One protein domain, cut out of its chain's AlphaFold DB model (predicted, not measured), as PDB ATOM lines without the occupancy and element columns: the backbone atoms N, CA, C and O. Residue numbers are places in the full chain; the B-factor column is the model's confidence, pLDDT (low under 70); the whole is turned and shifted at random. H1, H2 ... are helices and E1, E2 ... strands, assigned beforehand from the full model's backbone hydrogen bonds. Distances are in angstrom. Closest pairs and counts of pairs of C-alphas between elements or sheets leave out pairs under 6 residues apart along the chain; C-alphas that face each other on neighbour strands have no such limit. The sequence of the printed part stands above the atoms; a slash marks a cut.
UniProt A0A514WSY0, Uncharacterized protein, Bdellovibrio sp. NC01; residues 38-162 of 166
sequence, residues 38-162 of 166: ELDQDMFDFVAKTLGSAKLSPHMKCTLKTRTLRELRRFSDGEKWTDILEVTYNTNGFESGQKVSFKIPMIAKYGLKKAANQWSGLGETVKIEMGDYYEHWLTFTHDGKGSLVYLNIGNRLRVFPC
ATOM      1  N   GLU A  38     152.731 174.914 183.563       91.94
ATOM      2  CA  GLU A  38     153.768 175.769 182.973       91.94
ATOM      3  C   GLU A  38     154.387 175.044 181.782       91.94
ATOM      4  O   GLU A  38     154.559 173.827 181.833       91.94
ATOM      5  N   LEU A  39     154.683 175.771 180.702       91.31
ATOM      6  CA  LEU A  39     155.390 175.202 179.562       91.31
ATOM      7  C   LEU A  39     156.746 174.659 180.044       91.31
ATOM      8  O   LEU A  39     157.552 175.360 180.643       91.31
ATOM      9  N   ASP A  40     157.000 173.385 179.796       91.56
ATOM     10  CA  ASP A  40     158.339 172.823 179.892       91.56
ATOM     11  C   ASP A  40     158.991 172.820 178.502       91.56
ATOM     12  O   ASP A  40     158.408 173.279 177.516       91.56
ATOM     13  N   GLN A  41     160.229 172.333 178.422       92.31
ATOM     14  CA  GLN A  41     160.965 172.280 177.159       92.31
ATOM     15  C   GLN A  41     160.238 171.418 176.115       92.31
ATOM     16  O   GLN A  41     160.114 171.831 174.963       92.31
ATOM     17  N   ASP A  42     159.718 170.258 176.520       94.31
ATOM     18  CA  ASP A  42     159.053 169.315 175.619       94.31
ATOM     19  C   ASP A  42     157.782 169.926 175.019       94.31
ATOM     20  O   ASP A  42     157.559 169.872 173.803       94.31
ATOM     21  N   MET A  43     156.960 170.567 175.853       94.19
ATOM     22  CA  MET A  43     155.749 171.237 175.403       94.19
ATOM     23  C   MET A  43     156.061 172.489 174.581       94.19
ATOM     24  O   MET A  43     155.389 172.766 173.584       94.19
ATOM     25  N   PHE A  44     157.097 173.242 174.951       94.50
ATOM     26  CA  PHE A  44     157.557 174.386 174.172       94.50
ATOM     27  C   PHE A  44     157.996 173.964 172.763       94.50
ATOM     28  O   PHE A  44     157.560 174.566 171.777       94.50
ATOM     29  N   ASP A  45     158.782 172.893 172.649       94.94
ATOM     30  CA  ASP A  45     159.231 172.344 171.368       94.94
ATOM     31  C   ASP A  45     158.062 171.791 170.549       94.94
ATOM     32  O   ASP A  45     157.992 172.002 169.333       94.94
ATOM     33  N   PHE A  46     157.097 171.146 171.209       94.44
ATOM     34  CA  PHE A  46     155.852 170.720 170.580       94.44
ATOM     35  C   PHE A  46     155.078 171.903 169.985       94.44
ATOM     36  O   PHE A  46     154.690 171.855 168.814       94.44
ATOM     37  N   VAL A  47     154.883 172.983 170.746       94.88
ATOM     38  CA  VAL A  47     154.183 174.188 170.277       94.88
ATOM     39  C   VAL A  47     154.957 174.844 169.133       94.88
ATOM     40  O   VAL A  47     154.369 175.157 168.095       94.88
ATOM     41  N   ALA A  48     156.274 175.009 169.277       95.00
ATOM     42  CA  ALA A  48     157.132 175.619 168.265       95.00
ATOM     43  C   ALA A  48     157.092 174.836 166.945       95.00
ATOM     44  O   ALA A  48     156.896 175.426 165.878       95.00
ATOM     45  N   LYS A  49     157.207 173.504 167.017       94.69
ATOM     46  CA  LYS A  49     157.108 172.612 165.859       94.69
ATOM     47  C   LYS A  49     155.720 172.663 165.236       94.69
ATOM     48  O   LYS A  49     155.618 172.788 164.016       94.69
ATOM     49  N   THR A  50     154.665 172.587 166.043       94.69
ATOM     50  CA  THR A  50     153.285 172.577 165.546       94.69
ATOM     51  C   THR A  50     152.968 173.879 164.826       94.69
ATOM     52  O   THR A  50     152.587 173.854 163.661       94.69
ATOM     53  N   LEU A  51     153.230 175.031 165.441       94.38
ATOM     54  CA  LEU A  51     152.972 176.327 164.812       94.38
ATOM     55  C   LEU A  51     153.918 176.627 163.635       94.38
ATOM     56  O   LEU A  51     153.519 177.312 162.697       94.38
ATOM     57  N   GLY A  52     155.161 176.136 163.668       93.56
ATOM     58  CA  GLY A  52     156.161 176.415 162.632       93.56
ATOM     59  C   GLY A  52     156.089 175.534 161.391       93.56
ATOM     60  O   GLY A  52     156.541 175.951 160.327       93.56
ATOM     61  N   SER A  53     155.529 174.329 161.509       91.81
ATOM     62  CA  SER A  53     155.456 173.363 160.404       91.81
ATOM     63  C   SER A  53     154.041 173.079 159.910       91.81
ATOM     64  O   SER A  53     153.888 172.472 158.849       91.81
ATOM     65  N   ALA A  54     153.008 173.502 160.642       90.19
ATOM     66  CA  ALA A  54     151.651 173.149 160.275       90.19
ATOM     67  C   ALA A  54     151.169 173.850 159.005       90.19
ATOM     68  O   ALA A  54     151.385 175.042 158.769       90.19
ATOM     69  N   LYS A  55     150.407 173.094 158.217       92.31
ATOM     70  CA  LYS A  55     149.639 173.633 157.103       92.31
ATOM     71  C   LYS A  55     148.392 174.329 157.645       92.31
ATOM     72  O   LYS A  55     147.599 173.723 158.358       92.31
ATOM     73  N   LEU A  56     148.187 175.592 157.289       91.50
ATOM     74  CA  LEU A  56     146.938 176.278 157.618       91.50
ATOM     75  C   LEU A  56     145.793 175.711 156.774       91.50
ATOM     76  O   LEU A  56     145.947 175.498 155.565       91.50
ATOM     77  N   SER A  57     144.648 175.465 157.404       90.31
ATOM     78  CA  SER A  57     143.469 174.955 156.702       90.31
ATOM     79  C   SER A  57     142.901 175.991 155.717       90.31
ATOM     80  O   SER A  57     143.075 177.189 155.925       90.31
ATOM     81  N   PRO A  58     142.187 175.589 154.646       87.44
ATOM     82  CA  PRO A  58     141.755 176.516 153.586       87.44
ATOM     83  C   PRO A  58     140.861 177.688 154.038       87.44
ATOM     84  O   PRO A  58     140.831 178.738 153.379       87.44
ATOM     85  N   HIS A  59     140.130 177.513 155.145       84.00
ATOM     86  CA  HIS A  59     139.282 178.535 155.771       84.00
ATOM     87  C   HIS A  59     140.064 179.540 156.629       84.00
ATOM     88  O   HIS A  59     139.553 180.616 156.934       84.00
ATOM     89  N   MET A  60     141.314 179.234 156.976       86.38
ATOM     90  CA  MET A  60     142.209 180.124 157.708       86.38
ATOM     91  C   MET A  60     142.832 181.137 156.739       86.38
ATOM     92  O   MET A  60     143.798 180.846 156.035       86.38
ATOM     93  N   LYS A  61     142.277 182.352 156.677       81.00
ATOM     94  CA  LYS A  61     142.783 183.449 155.827       81.00
ATOM     95  C   LYS A  61     143.820 184.309 156.554       81.00
ATOM     96  O   LYS A  61     143.730 185.532 156.568       81.00
ATOM     97  N   CYS A  62     144.814 183.679 157.165       85.19
ATOM     98  CA  CYS A  62     145.937 184.377 157.785       85.19
ATOM     99  C   CYS A  62     147.269 183.812 157.293       85.19
ATOM    100  O   CYS A  62     147.322 182.767 156.645       85.19
ATOM    101  N   THR A  63     148.359 184.501 157.617       88.38
ATOM    102  CA  THR A  63     149.697 183.904 157.538       88.38
ATOM    103  C   THR A  63     150.267 183.746 158.932       88.38
ATOM    104  O   THR A  63     150.142 184.659 159.749       88.38
ATOM    105  N   LEU A  64     150.942 182.624 159.156       90.81
ATOM    106  CA  LEU A  64     151.638 182.304 160.390       90.81
ATOM    107  C   LEU A  64     153.122 182.117 160.082       90.81
ATOM    108  O   LEU A  64     153.483 181.428 159.129       90.81
ATOM    109  N   LYS A  65     153.981 182.750 160.874       92.88
ATOM    110  CA  LYS A  65     155.423 182.496 160.881       92.88
ATOM    111  C   LYS A  65     155.872 182.380 162.320       92.88
ATOM    112  O   LYS A  65     155.520 183.237 163.126       92.88
ATOM    113  N   THR A  66     156.679 181.379 162.628       94.31
ATOM    114  CA  THR A  66     157.270 181.246 163.955       94.31
ATOM    115  C   THR A  66     158.786 181.243 163.887       94.31
ATOM    116  O   THR A  66     159.381 180.863 162.876       94.31
ATOM    117  N   ARG A  67     159.419 181.714 164.960       95.69
ATOM    118  CA  ARG A  67     160.860 181.588 165.171       95.69
ATOM    119  C   ARG A  67     161.159 181.427 166.654       95.69
ATOM    120  O   ARG A  67     160.576 182.129 167.476       95.69
ATOM    121  N   THR A  68     162.097 180.550 166.978       95.25
ATOM    122  CA  THR A  68     162.648 180.450 168.331       95.25
ATOM    123  C   THR A  68     163.786 181.453 168.479       95.25
ATOM    124  O   THR A  68     164.649 181.569 167.608       95.25
ATOM    125  N   LEU A  69     163.761 182.209 169.567       95.56
ATOM    126  CA  LEU A  69     164.736 183.220 169.945       95.56
ATOM    127  C   LEU A  69     165.261 182.908 171.342       95.56
ATOM    128  O   LEU A  69     164.577 182.267 172.136       95.56
ATOM    129  N   ARG A  70     166.438 183.443 171.659       94.75
ATOM    130  CA  ARG A  70     166.993 183.413 173.009       94.75
ATOM    131  C   ARG A  70     167.228 184.841 173.475       94.75
ATOM    132  O   ARG A  70     167.957 185.587 172.826       94.75
ATOM    133  N   GLU A  71     166.587 185.230 174.570       93.38
ATOM    134  CA  GLU A  71     166.672 186.586 175.120       93.38
ATOM    135  C   GLU A  71     167.207 186.552 176.552       93.38
ATOM    136  O   GLU A  71     166.870 185.666 177.338       93.38
ATOM    137  N   LEU A  72     168.044 187.530 176.903       93.00
ATOM    138  CA  LEU A  72     168.495 187.726 178.276       93.00
ATOM    139  C   LEU A  72     167.416 188.502 179.037       93.00
ATOM    140  O   LEU A  72     167.078 189.627 178.664       93.00
ATOM    141  N   ARG A  73     166.858 187.902 180.089       88.12
ATOM    142  CA  ARG A  73     165.797 188.496 180.910       88.12
ATOM    143  C   ARG A  73     166.255 188.697 182.344       88.12
ATOM    144  O   ARG A  73     167.006 187.889 182.881       88.12
ATOM    145  N   ARG A  74     165.785 189.780 182.963       88.50
ATOM    146  CA  ARG A  74     166.048 190.103 184.369       88.50
ATOM    147  C   ARG A  74     164.943 189.529 185.242       88.50
ATOM    148  O   ARG A  74     163.786 189.914 185.090       88.50
ATOM    149  N   PHE A  75     165.315 188.648 186.154       86.19
ATOM    150  CA  PHE A  75     164.457 188.094 187.195       86.19
ATOM    151  C   PHE A  75     164.891 188.641 188.559       86.19
ATOM    152  O   PHE A  75     165.926 189.301 188.676       86.19
ATOM    153  N   SER A  76     164.110 188.368 189.606       87.81
ATOM    154  CA  SER A  76     164.450 188.780 190.976       87.81
ATOM    155  C   SER A  76     165.760 188.169 191.485       87.81
ATOM    156  O   SER A  76     166.367 188.719 192.397       87.81
ATOM    157  N   ASP A  77     166.196 187.051 190.902       91.50
ATOM    158  CA  ASP A  77     167.412 186.322 191.264       91.50
ATOM    159  C   ASP A  77     168.581 186.511 190.276       91.50
ATOM    160  O   ASP A  77     169.621 185.873 190.430       91.50
ATOM    161  N   GLY A  78     168.443 187.403 189.286       94.00
ATOM    162  CA  GLY A  78     169.515 187.768 188.356       94.00
ATOM    163  C   GLY A  78     169.107 187.758 186.881       94.00
ATOM    164  O   GLY A  78     167.937 187.620 186.527       94.00
ATOM    165  N   GLU A  79     170.089 187.939 185.995       95.38
ATOM    166  CA  GLU A  79     169.880 187.858 184.546       95.38
ATOM    167  C   GLU A  79     169.984 186.400 184.075       95.38
ATOM    168  O   GLU A  79     170.964 185.715 184.366       95.38
ATOM    169  N   LYS A  80     168.981 185.915 183.336       91.94
ATOM    170  CA  LYS A  80     168.940 184.546 182.807       91.94
ATOM    171  C   LYS A  80     168.550 184.538 181.338       91.94
ATOM    172  O   LYS A  80     167.647 185.261 180.913       91.94
ATOM    173  N   TRP A  81     169.211 183.688 180.561       92.94
ATOM    174  CA  TRP A  81     168.803 183.404 179.189       92.94
ATOM    175  C   TRP A  81     167.507 182.600 179.190       92.94
ATOM    176  O   TRP A  81     167.423 181.575 179.858       92.94
ATOM    177  N   THR A  82     166.514 183.069 178.444       90.62
ATOM    178  CA  THR A  82     165.207 182.420 178.303       90.62
ATOM    179  C   THR A  82     164.912 182.199 176.828       90.62
ATOM    180  O   THR A  82     165.101 183.112 176.018       90.62
ATOM    181  N   ASP A  83     164.433 181.005 176.494       93.62
ATOM    182  CA  ASP A  83     163.953 180.701 175.153       93.62
ATOM    183  C   ASP A  83     162.533 181.241 174.957       93.62
ATOM    184  O   ASP A  83     161.674 181.201 175.849       93.62
ATOM    185  N   ILE A  84     162.321 181.842 173.790       94.75
ATOM    186  CA  ILE A  84     161.103 182.560 173.433       94.75
ATOM    187  C   ILE A  84     160.674 182.133 172.042       94.75
ATOM    188  O   ILE A  84     161.442 182.212 171.086       94.75
ATOM    189  N   LEU A  85     159.416 181.736 171.914       95.25
ATOM    190  CA  LEU A  85     158.785 181.490 170.632       95.25
ATOM    191  C   LEU A  85     158.121 182.784 170.169       95.25
ATOM    192  O   LEU A  85     157.139 183.239 170.755       95.25
ATOM    193  N   GLU A  86     158.657 183.394 169.116       95.12
ATOM    194  CA  GLU A  86     157.997 184.517 168.467       95.12
ATOM    195  C   GLU A  86     157.059 184.006 167.371       95.12
ATOM    196  O   GLU A  86     157.483 183.330 166.433       95.12
ATOM    197  N   VAL A  87     155.785 184.362 167.486       92.19
ATOM    198  CA  VAL A  87     154.704 184.045 166.560       92.19
ATOM    199  C   VAL A  87     154.293 185.327 165.849       92.19
ATOM    200  O   VAL A  87     153.703 186.234 166.429       92.19
ATOM    201  N   THR A  88     154.623 185.412 164.569       90.44
ATOM    202  CA  THR A  88     154.192 186.483 163.681       90.44
ATOM    203  C   THR A  88     152.938 186.058 162.934       90.44
ATOM    204  O   THR A  88     152.895 185.016 162.277       90.44
ATOM    205  N   TYR A  89     151.945 186.928 162.979       83.19
ATOM    206  CA  TYR A  89     150.593 186.685 162.535       83.19
ATOM    207  C   TYR A  89     150.124 187.830 161.633       83.19
ATOM    208  O   TYR A  89     150.353 188.992 161.955       83.19
ATOM    209  N   ASN A  90     149.497 187.528 160.494       83.75
ATOM    210  CA  ASN A  90     148.868 188.544 159.640       83.75
ATOM    211  C   ASN A  90     147.408 188.175 159.390       83.75
ATOM    212  O   ASN A  90     147.140 187.143 158.770       83.75
ATOM    213  N   THR A  91     146.484 189.017 159.847       73.50
ATOM    214  CA  THR A  91     145.059 188.871 159.554       73.50
ATOM    215  C   THR A  91     144.758 189.400 158.153       73.50
ATOM    216  O   THR A  91     144.583 190.605 157.979       73.50
ATOM    217  N   ASN A  92     144.615 188.538 157.144       59.91
ATOM    218  CA  ASN A  92     144.260 189.003 155.793       59.91
ATOM    219  C   ASN A  92     142.755 189.334 155.637       59.91
ATOM    220  O   ASN A  92     142.256 189.355 154.517       59.91
ATOM    221  N   GLY A  93     142.027 189.576 156.735       54.41
ATOM    222  CA  GLY A  93     140.573 189.808 156.745       54.41
ATOM    223  C   GLY A  93     140.093 191.059 157.494       54.41
ATOM    224  O   GLY A  93     138.898 191.322 157.484       54.41
ATOM    225  N   PHE A  94     140.985 191.833 158.123       55.06
ATOM    226  CA  PHE A  94     140.647 193.138 158.711       55.06
ATOM    227  C   PHE A  94     141.192 194.255 157.808       55.06
ATOM    228  O   PHE A  94     142.237 194.070 157.187       55.06
ATOM    229  N   GLU A  95     140.488 195.392 157.722       49.19
ATOM    230  CA  GLU A  95     140.641 196.475 156.715       49.19
ATOM    231  C   GLU A  95     142.066 197.026 156.502       49.19
ATOM    232  O   GLU A  95     142.350 197.684 155.505       49.19
ATOM    233  N   SER A  96     143.000 196.711 157.393       53.56
ATOM    234  CA  SER A  96     144.433 196.802 157.136       53.56
ATOM    235  C   SER A  96     145.050 195.492 157.608       53.56
ATOM    236  O   SER A  96     144.843 195.123 158.760       53.56
ATOM    237  N   GLY A  97     145.755 194.757 156.744       61.91
ATOM    238  CA  GLY A  97     146.436 193.510 157.113       61.91
ATOM    239  C   GLY A  97     147.453 193.756 158.229       61.91
ATOM    240  O   GLY A  97     148.617 194.068 157.967       61.91
ATOM    241  N   GLN A  98     146.990 193.706 159.478       71.38
ATOM    242  CA  GLN A  98     147.796 194.026 160.638       71.38
ATOM    243  C   GLN A  98     148.681 192.834 160.944       71.38
ATOM    244  O   GLN A  98     148.228 191.731 161.256       71.38
ATOM    245  N   LYS A  99     149.984 193.090 160.850       82.44
ATOM    246  CA  LYS A  99     151.000 192.162 161.305       82.44
ATOM    247  C   LYS A  99     151.122 192.288 162.821       82.44
ATOM    248  O   LYS A  99     151.643 193.280 163.322       82.44
ATOM    249  N   VAL A 100     150.672 191.268 163.533       81.50
ATOM    250  CA  VAL A 100     150.823 191.136 164.982       81.50
ATOM    251  C   VAL A 100     152.008 190.213 165.248       81.50
ATOM    252  O   VAL A 100     152.140 189.168 164.617       81.50
ATOM    253  N   SER A 101     152.903 190.606 166.152       86.31
ATOM    254  CA  SER A 101     153.984 189.740 166.630       86.31
ATOM    255  C   SER A 101     153.770 189.456 168.104       86.31
ATOM    256  O   SER A 101     153.521 190.374 168.884       86.31
ATOM    257  N   PHE A 102     153.857 188.184 168.465       87.50
ATOM    258  CA  PHE A 102     153.568 187.689 169.795       87.50
ATOM    259  C   PHE A 102     154.745 186.872 170.318       87.50
ATOM    260  O   PHE A 102     155.311 186.086 169.569       87.50
ATOM    261  N   LYS A 103     155.142 187.056 171.580       92.38
ATOM    262  CA  LYS A 103     156.305 186.375 172.169       92.38
ATOM    263  C   LYS A 103     155.870 185.499 173.334       92.38
ATOM    264  O   LYS A 103     155.428 186.018 174.351       92.38
ATOM    265  N   ILE A 104     156.058 184.194 173.186       93.25
ATOM    266  CA  ILE A 104     155.718 183.178 174.180       93.25
ATOM    267  C   ILE A 104     157.007 182.743 174.882       93.25
ATOM    268  O   ILE A 104     157.842 182.098 174.246       93.25
ATOM    269  N   PRO A 105     157.229 183.103 176.154       92.12
ATOM    270  CA  PRO A 105     158.351 182.577 176.914       92.12
ATOM    271  C   PRO A 105     158.071 181.138 177.362       92.12
ATOM    272  O   PRO A 105     156.921 180.774 177.602       92.12
ATOM    273  N   MET A 106     159.131 180.360 177.578       88.94
ATOM    274  CA  MET A 106     159.037 178.996 178.117       88.94
ATOM    275  C   MET A 106     158.354 178.918 179.495       88.94
ATOM    276  O   MET A 106     157.930 177.858 179.881       88.94
ATOM    277  N   ILE A 107     158.166 180.016 180.231       85.75
ATOM    278  CA  ILE A 107     157.445 180.019 181.525       85.75
ATOM    279  C   ILE A 107     155.951 180.358 181.401       85.75
ATOM    280  O   ILE A 107     155.279 180.605 182.402       85.75
ATOM    281  N   ALA A 108     155.433 180.489 180.177       92.75
ATOM    282  CA  ALA A 108     154.015 180.755 179.988       92.75
ATOM    283  C   ALA A 108     153.185 179.565 180.469       92.75
ATOM    284  O   ALA A 108     153.627 178.416 180.430       92.75
ATOM    285  N   LYS A 109     151.962 179.843 180.909       95.00
ATOM    286  CA  LYS A 109     151.060 178.783 181.331       95.00
ATOM    287  C   LYS A 109     150.329 178.228 180.115       95.00
ATOM    288  O   LYS A 109     150.026 178.976 179.187       95.00
ATOM    289  N   TYR A 110     150.011 176.940 180.120       95.31
ATOM    290  CA  TYR A 110     149.241 176.307 179.062       95.31
ATOM    291  C   TYR A 110     148.171 175.337 179.581       95.31
ATOM    292  O   TYR A 110     148.183 174.884 180.732       95.31
ATOM    293  N   GLY A 111     147.223 175.038 178.698       94.69
ATOM    294  CA  GLY A 111     146.183 174.034 178.861       94.69
ATOM    295  C   GLY A 111     145.958 173.269 177.560       94.69
ATOM    296  O   GLY A 111     146.113 173.818 176.467       94.69
ATOM    297  N   LEU A 112     145.578 171.999 177.689       93.25
ATOM    298  CA  LEU A 112     145.305 171.090 176.577       93.25
ATOM    299  C   LEU A 112     143.923 170.469 176.715       93.25
ATOM    300  O   LEU A 112     143.505 170.100 177.813       93.25
ATOM    301  N   LYS A 113     143.231 170.306 175.590       91.75
ATOM    302  CA  LYS A 113     141.960 169.582 175.527       91.75
ATOM    303  C   LYS A 113     141.796 168.931 174.166       91.75
ATOM    304  O   LYS A 113     141.980 169.577 173.141       91.75
ATOM    305  N   LYS A 114     141.381 167.667 174.149       90.19
ATOM    306  CA  LYS A 114     140.916 167.002 172.927       90.19
ATOM    307  C   LYS A 114     139.417 167.202 172.804       90.19
ATOM    308  O   LYS A 114     138.685 166.917 173.749       90.19
ATOM    309  N   ALA A 115     138.969 167.704 171.663       80.31
ATOM    310  CA  ALA A 115     137.563 167.992 171.427       80.31
ATOM    311  C   ALA A 115     137.204 167.794 169.956       80.31
ATOM    312  O   ALA A 115     138.042 167.941 169.061       80.31
ATOM    313  N   ALA A 116     135.940 167.455 169.716       81.44
ATOM    314  CA  ALA A 116     135.401 167.462 168.370       81.44
ATOM    315  C   ALA A 116     135.232 168.913 167.885       81.44
ATOM    316  O   ALA A 116     134.800 169.778 168.641       81.44
ATOM    317  N   ASN A 117     135.570 169.181 166.629       77.38
ATOM    318  CA  ASN A 117     135.336 170.438 165.935       77.38
ATOM    319  C   ASN A 117     134.788 170.168 164.528       77.38
ATOM    320  O   ASN A 117     135.035 169.121 163.924       77.38
ATOM    321  N   GLN A 118     134.079 171.155 163.991       78.88
ATOM    322  CA  GLN A 118     133.397 171.070 162.697       78.88
ATOM    323  C   GLN A 118     134.327 170.905 161.479       78.88
ATOM    324  O   GLN A 118     133.863 170.522 160.411       78.88
ATOM    325  N   TRP A 119     135.631 171.185 161.608       79.88
ATOM    326  CA  TRP A 119     136.562 171.192 160.471       79.88
ATOM    327  C   TRP A 119     137.342 169.887 160.301       79.88
ATOM    328  O   TRP A 119     137.672 169.512 159.180       79.88
ATOM    329  N   SER A 120     137.668 169.204 161.399       76.81
ATOM    330  CA  SER A 120     138.548 168.021 161.394       76.81
ATOM    331  C   SER A 120     137.976 166.804 162.118       76.81
ATOM    332  O   SER A 120     138.609 165.747 162.119       76.81
ATOM    333  N   GLY A 121     136.786 166.913 162.715       83.62
ATOM    334  CA  GLY A 121     136.307 165.906 163.652       83.62
ATOM    335  C   GLY A 121     137.079 166.050 164.958       83.62
ATOM    336  O   GLY A 121     136.952 167.072 165.614       83.62
ATOM    337  N   LEU A 122     137.892 165.071 165.348       87.31
ATOM    338  CA  LEU A 122     138.661 165.140 166.595       87.31
ATOM    339  C   LEU A 122     139.951 165.960 166.417       87.31
ATOM    340  O   LEU A 122     140.803 165.593 165.611       87.31
ATOM    341  N   GLY A 123     140.109 167.028 167.200       90.00
ATOM    342  CA  GLY A 123     141.329 167.836 167.258       90.00
ATOM    343  C   GLY A 123     141.845 168.010 168.685       90.00
ATOM    344  O   GLY A 123     141.140 167.732 169.658       90.00
ATOM    345  N   GLU A 124     143.083 168.475 168.805       92.50
ATOM    346  CA  GLU A 124     143.695 168.857 170.078       92.50
ATOM    347  C   GLU A 124     143.881 170.375 170.113       92.50
ATOM    348  O   GLU A 124     144.506 170.968 169.231       92.50
ATOM    349  N   THR A 125     143.247 171.000 171.104       92.44
ATOM    350  CA  THR A 125     143.261 172.439 171.345       92.44
ATOM    351  C   THR A 125     144.261 172.751 172.442       92.44
ATOM    352  O   THR A 125     144.188 172.202 173.545       92.44
ATOM    353  N   VAL A 126     145.161 173.678 172.138       94.12
ATOM    354  CA  VAL A 126     146.169 174.210 173.045       94.12
ATOM    355  C   VAL A 126     145.836 175.667 173.314       94.12
ATOM    356  O   VAL A 126     145.668 176.442 172.373       94.12
ATOM    357  N   LYS A 127     145.769 176.045 174.589       94.81
ATOM    358  CA  LYS A 127     145.679 177.440 175.026       94.81
ATOM    359  C   LYS A 127     146.928 177.785 175.813       94.81
ATOM    360  O   LYS A 127     147.327 177.016 176.680       94.81
ATOM    361  N   ILE A 128     147.533 178.922 175.507       95.06
ATOM    362  CA  ILE A 128     148.733 179.421 176.171       95.06
ATOM    363  C   ILE A 128     148.449 180.840 176.651       95.06
ATOM    364  O   ILE A 128     148.064 181.690 175.852       95.06
ATOM    365  N   GLU A 129     148.655 181.098 177.938       93.94
ATOM    366  CA  GLU A 129     148.454 182.394 178.583       93.94
ATOM    367  C   GLU A 129     149.785 182.971 179.056       93.94
ATOM    368  O   GLU A 129     150.594 182.320 179.727       93.94
ATOM    369  N   MET A 130     150.016 184.225 178.687       88.94
ATOM    370  CA  MET A 130     151.150 185.001 179.148       88.94
ATOM    371  C   MET A 130     150.769 185.596 180.497       88.94
ATOM    372  O   MET A 130     149.750 186.271 180.615       88.94
ATOM    373  N   GLY A 131     151.603 185.388 181.514       80.94
ATOM    374  CA  GLY A 131     151.428 185.995 182.839       80.94
ATOM    375  C   GLY A 131     151.715 187.502 182.869       80.94
ATOM    376  O   GLY A 131     152.364 187.975 183.797       80.94
ATOM    377  N   ASP A 132     151.318 188.246 181.833       84.06
ATOM    378  CA  ASP A 132     151.497 189.692 181.731       84.06
ATOM    379  C   ASP A 132     150.233 190.469 182.133       84.06
ATOM    380  O   ASP A 132     149.152 189.916 182.303       84.06
ATOM    381  N   TYR A 133     150.376 191.788 182.292       83.56
ATOM    382  CA  TYR A 133     149.305 192.668 182.774       83.56
ATOM    383  C   TYR A 133     148.053 192.702 181.878       83.56
ATOM    384  O   TYR A 133     146.959 193.035 182.341       83.56
ATOM    385  N   TYR A 134     148.207 192.417 180.587       84.19
ATOM    386  CA  TYR A 134     147.106 192.447 179.629       84.19
ATOM    387  C   TYR A 134     146.492 191.065 179.406       84.19
ATOM    388  O   TYR A 134     145.523 190.978 178.651       84.19
ATOM    389  N   GLU A 135     147.005 190.032 180.082       87.94
ATOM    390  CA  GLU A 135     146.543 188.648 179.987       87.94
ATOM    391  C   GLU A 135     146.531 188.188 178.530       87.94
ATOM    392  O   GLU A 135     145.517 187.729 178.002       87.94
ATOM    393  N   HIS A 136     147.641 188.407 177.822       90.19
ATOM    394  CA  HIS A 136     147.707 187.956 176.443       90.19
ATOM    395  C   HIS A 136     147.666 186.433 176.346       90.19
ATOM    396  O   HIS A 136     148.225 185.721 177.178       90.19
ATOM    397  N   TRP A 137     147.071 185.929 175.272       92.88
ATOM    398  CA  TRP A 137     146.923 184.502 175.055       92.88
ATOM    399  C   TRP A 137     146.963 184.129 173.573       92.88
ATOM    400  O   TRP A 137     146.699 184.938 172.680       92.88
ATOM    401  N   LEU A 138     147.296 182.866 173.328       92.94
ATOM    402  CA  LEU A 138     147.265 182.219 172.024       92.94
ATOM    403  C   LEU A 138     146.545 180.877 172.171       92.94
ATOM    404  O   LEU A 138     146.925 180.056 173.002       92.94
ATOM    405  N   THR A 139     145.524 180.656 171.349       92.50
ATOM    406  CA  THR A 139     144.769 179.401 171.309       92.50
ATOM    407  C   THR A 139     144.819 178.843 169.902       92.50
ATOM    408  O   THR A 139     144.525 179.560 168.949       92.50
ATOM    409  N   PHE A 140     145.160 177.571 169.743       93.00
ATOM    410  CA  PHE A 140     145.131 176.909 168.443       93.00
ATOM    411  C   PHE A 140     144.636 175.475 168.550       93.00
ATOM    412  O   PHE A 140     144.757 174.846 169.596       93.00
ATOM    413  N   THR A 141     144.117 174.953 167.443       93.19
ATOM    414  CA  THR A 141     143.713 173.550 167.322       93.19
ATOM    415  C   THR A 141     144.413 172.928 166.126       93.19
ATOM    416  O   THR A 141     144.404 173.503 165.030       93.19
ATOM    417  N   HIS A 142     144.987 171.743 166.323       93.12
ATOM    418  CA  HIS A 142     145.538 170.919 165.248       93.12
ATOM    419  C   HIS A 142     144.766 169.605 165.106       93.12
ATOM    420  O   HIS A 142     144.230 169.058 166.069       93.12
ATOM    421  N   ASP A 143     144.721 169.092 163.879       91.56
ATOM    422  CA  ASP A 143     143.972 167.886 163.495       91.56
ATOM    423  C   ASP A 143     144.741 166.567 163.727       91.56
ATOM    424  O   ASP A 143     144.290 165.493 163.328       91.56
ATOM    425  N   GLY A 144     145.949 166.639 164.297       87.81
ATOM    426  CA  GLY A 144     146.862 165.497 164.454       87.81
ATOM    427  C   GLY A 144     147.483 164.971 163.148       87.81
ATOM    428  O   GLY A 144     148.321 164.074 163.192       87.81
ATOM    429  N   LYS A 145     147.123 165.537 161.989       88.44
ATOM    430  CA  LYS A 145     147.632 165.185 160.649       88.44
ATOM    431  C   LYS A 145     148.577 166.248 160.080       88.44
ATOM    432  O   LYS A 145     149.013 166.139 158.936       88.44
ATOM    433  N   GLY A 146     148.912 167.257 160.884       86.81
ATOM    434  CA  GLY A 146     149.835 168.333 160.529       86.81
ATOM    435  C   GLY A 146     149.154 169.606 160.028       86.81
ATOM    436  O   GLY A 146     149.849 170.488 159.520       86.81
ATOM    437  N   SER A 147     147.829 169.731 160.172       92.50
ATOM    438  CA  SER A 147     147.114 170.966 159.844       92.50
ATOM    439  C   SER A 147     146.701 171.725 161.101       92.50
ATOM    440  O   SER A 147     146.232 171.133 162.074       92.50
ATOM    441  N   LEU A 148     146.802 173.054 161.053       93.12
ATOM    442  CA  LEU A 148     146.071 173.925 161.971       93.12
ATOM    443  C   LEU A 148     144.685 174.166 161.392       93.12
ATOM    444  O   LEU A 148     144.544 174.478 160.208       93.12
ATOM    445  N   VAL A 149     143.665 174.007 162.226       90.81
ATOM    446  CA  VAL A 149     142.256 174.227 161.855       90.81
ATOM    447  C   VAL A 149     141.655 175.429 162.572       90.81
ATOM    448  O   VAL A 149     140.608 175.927 162.168       90.81
ATOM    449  N   TYR A 150     142.327 175.909 163.614       89.06
ATOM    450  CA  TYR A 150     141.925 177.065 164.394       89.06
ATOM    451  C   TYR A 150     143.164 177.736 164.977       89.06
ATOM    452  O   TYR A 150     144.100 177.054 165.398       89.06
ATOM    453  N   LEU A 151     143.170 179.066 164.998       89.69
ATOM    454  CA  LEU A 151     144.198 179.869 165.648       89.69
ATOM    455  C   LEU A 151     143.604 181.230 165.997       89.69
ATOM    456  O   LEU A 151     143.174 181.955 165.105       89.69
ATOM    457  N   ASN A 152     143.660 181.601 167.268       88.50
ATOM    458  CA  ASN A 152     143.315 182.921 167.760       88.50
ATOM    459  C   ASN A 152     144.458 183.459 168.615       88.50
ATOM    460  O   ASN A 152     145.063 182.732 169.402       88.50
ATOM    461  N   ILE A 153     144.718 184.753 168.476       88.44
ATOM    462  CA  ILE A 153     145.615 185.500 169.355       88.44
ATOM    463  C   ILE A 153     144.795 186.609 169.983       88.44
ATOM    464  O   ILE A 153     144.017 187.266 169.293       88.44
ATOM    465  N   GLY A 154     144.954 186.841 171.275       87.25
ATOM    466  CA  GLY A 154     144.179 187.863 171.950       87.25
ATOM    467  C   GLY A 154     144.791 188.316 173.257       87.25
ATOM    468  O   GLY A 154     145.911 187.960 173.618       87.25
ATOM    469  N   ASN A 155     144.037 189.164 173.932       87.38
ATOM    470  CA  ASN A 155     144.269 189.601 175.296       87.38
ATOM    471  C   ASN A 155     142.926 189.982 175.925       87.38
ATOM    472  O   ASN A 155     141.878 189.833 175.291       87.38
ATOM    473  N   ARG A 156     142.940 190.522 177.145       82.25
ATOM    474  CA  ARG A 156     141.709 190.930 177.844       82.25
ATOM    475  C   ARG A 156     140.858 191.982 177.109       82.25
ATOM    476  O   ARG A 156     139.722 192.224 177.500       82.25
ATOM    477  N   LEU A 157     141.409 192.671 176.104       80.38
ATOM    478  CA  LEU A 157     140.750 193.778 175.400       80.38
ATOM    479  C   LEU A 157     140.297 193.413 173.985       80.38
ATOM    480  O   LEU A 157     139.321 193.982 173.498       80.38
ATOM    481  N   ARG A 158     141.050 192.565 173.276       80.88
ATOM    482  CA  ARG A 158     140.847 192.301 171.846       80.88
ATOM    483  C   ARG A 158     141.212 190.871 171.473       80.88
ATOM    484  O   ARG A 158     142.128 190.284 172.042       80.88
ATOM    485  N   VAL A 159     140.533 190.366 170.445       82.56
ATOM    486  CA  VAL A 159     140.795 189.063 169.827       82.56
ATOM    487  C   VAL A 159     141.059 189.255 168.339       82.56
ATOM    488  O   VAL A 159     140.323 189.962 167.655       82.56
ATOM    489  N   PHE A 160     142.105 188.605 167.844       81.38
ATOM    490  CA  PHE A 160     142.531 188.585 166.451       81.38
ATOM    491  C   PHE A 160     142.414 187.150 165.926       81.38
ATOM    492  O   PHE A 160     143.369 186.370 166.024       81.38
ATOM    493  N   PRO A 161     141.240 186.755 165.408       80.00
ATOM    494  CA  PRO A 161     141.026 185.386 164.980       80.00
ATOM    495  C   PRO A 161     141.636 185.107 163.600       80.00
ATOM    496  O   PRO A 161     141.689 185.995 162.745       80.00
ATOM    497  N   CYS A 162     142.077 183.867 163.363       78.44
ATOM    498  CA  CYS A 162     142.507 183.368 162.048       78.44
ATOM    499  C   CYS A 162     141.365 182.662 161.329       78.44
ATOM    500  O   CYS A 162     141.417 181.473 161.015       78.44
TER     501      CYS A 162
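AT A GLANCE: This is residues 38 to 162 of the 166 residues of an uncharacterized protein of Bdellovibrio sp. NC01 (UniProt A0A514WSY0). What shape do the parts make? Two twisted sheets, E4 E5 E6 E7 E8 and E1 E2 E3, stand partly face to face as a sandwich with crossed strands, and one helix, H1, packs on both. The long hairpin of E1 and E2 reaches to one end of the longest axis, at Gly 78. What is printed, and how large is it? The printed part has 125 residues with one named helix and then eight named strands, mostly strand, both sheets antiparallel in the orders E4 - E5 - E6 - E7 - E8 and E1 - E2 - E3. It is compact, with a radius of gyration of the C-alphas of 14.7 A and spans of 47 by 33 by 24 A.

IN THESE COORDINATES: Where is the larger sheet? E4 is residues 109 to 117, E5 121 to 129 (25.3 A), E6 137 to 142, E7 147 to 154 and E8 159 to 161, ending at C-alpha 161 (141.026, 185.386, 164.980). Where are the other elements? E1 is residues 62 to 75 (35.0 A), E2 78 to 91 (37.8 A) and E3 99 to 105. H1, residues 41 to 53, spans 17.7 A from C-alpha 41 at (160.965, 172.280, 177.159).

HOW THE PARTS SIT: How are the sheets joined strand to strand? Each is a meander, each strand the antiparallel neighbour of the one before. Within hydrogen-bond range are N 113 and O 125 (E4, E5), 2.9 A; N 126 and O 140 (E5, E6), 2.8 A; N 139 and O 152 (E6, E7), 2.9 A; N 160 and O 153 (E7, E8), 2.7 A; N 69 and O 84 (E1, E2), 2.8 A; and N 87 and O 102 (E2, E3), 2.7 A. How do the sheets face each other? In this sandwich, two sheets face to face, the facing parts are 10.4 A centre to centre, with strands at 49 degrees; E3 and E6 are near each other. Where is H1? It makes two layers with each sheet, a helix on one face: its height over the sheet E1 E2 E3 is 9.2 A, where it lies over E1 and E2 and runs along the strands, at 20 degrees to E2 on the local plane, and its height over the sheet E4 E5 E6 E7 E8 is 9.3 A, where it lies over E6, only just not over E5 with 2 C-alphas, and runs across the strands, at 68 degrees to E6 on the local plane. Its closest C-alphas to E1 are Gly 52 and Thr 66, 5.1 A, and every O i to N i+4 pair in H1 is within range.

THE WHOLE: What are the farthest points? The C-alphas of Gly 78 and Gln 118 are 47.3 A apart. Is anything cut, long or uncertain? The printed part has no cut and no long link; residues 92 to 97 are under 70 in pLDDT.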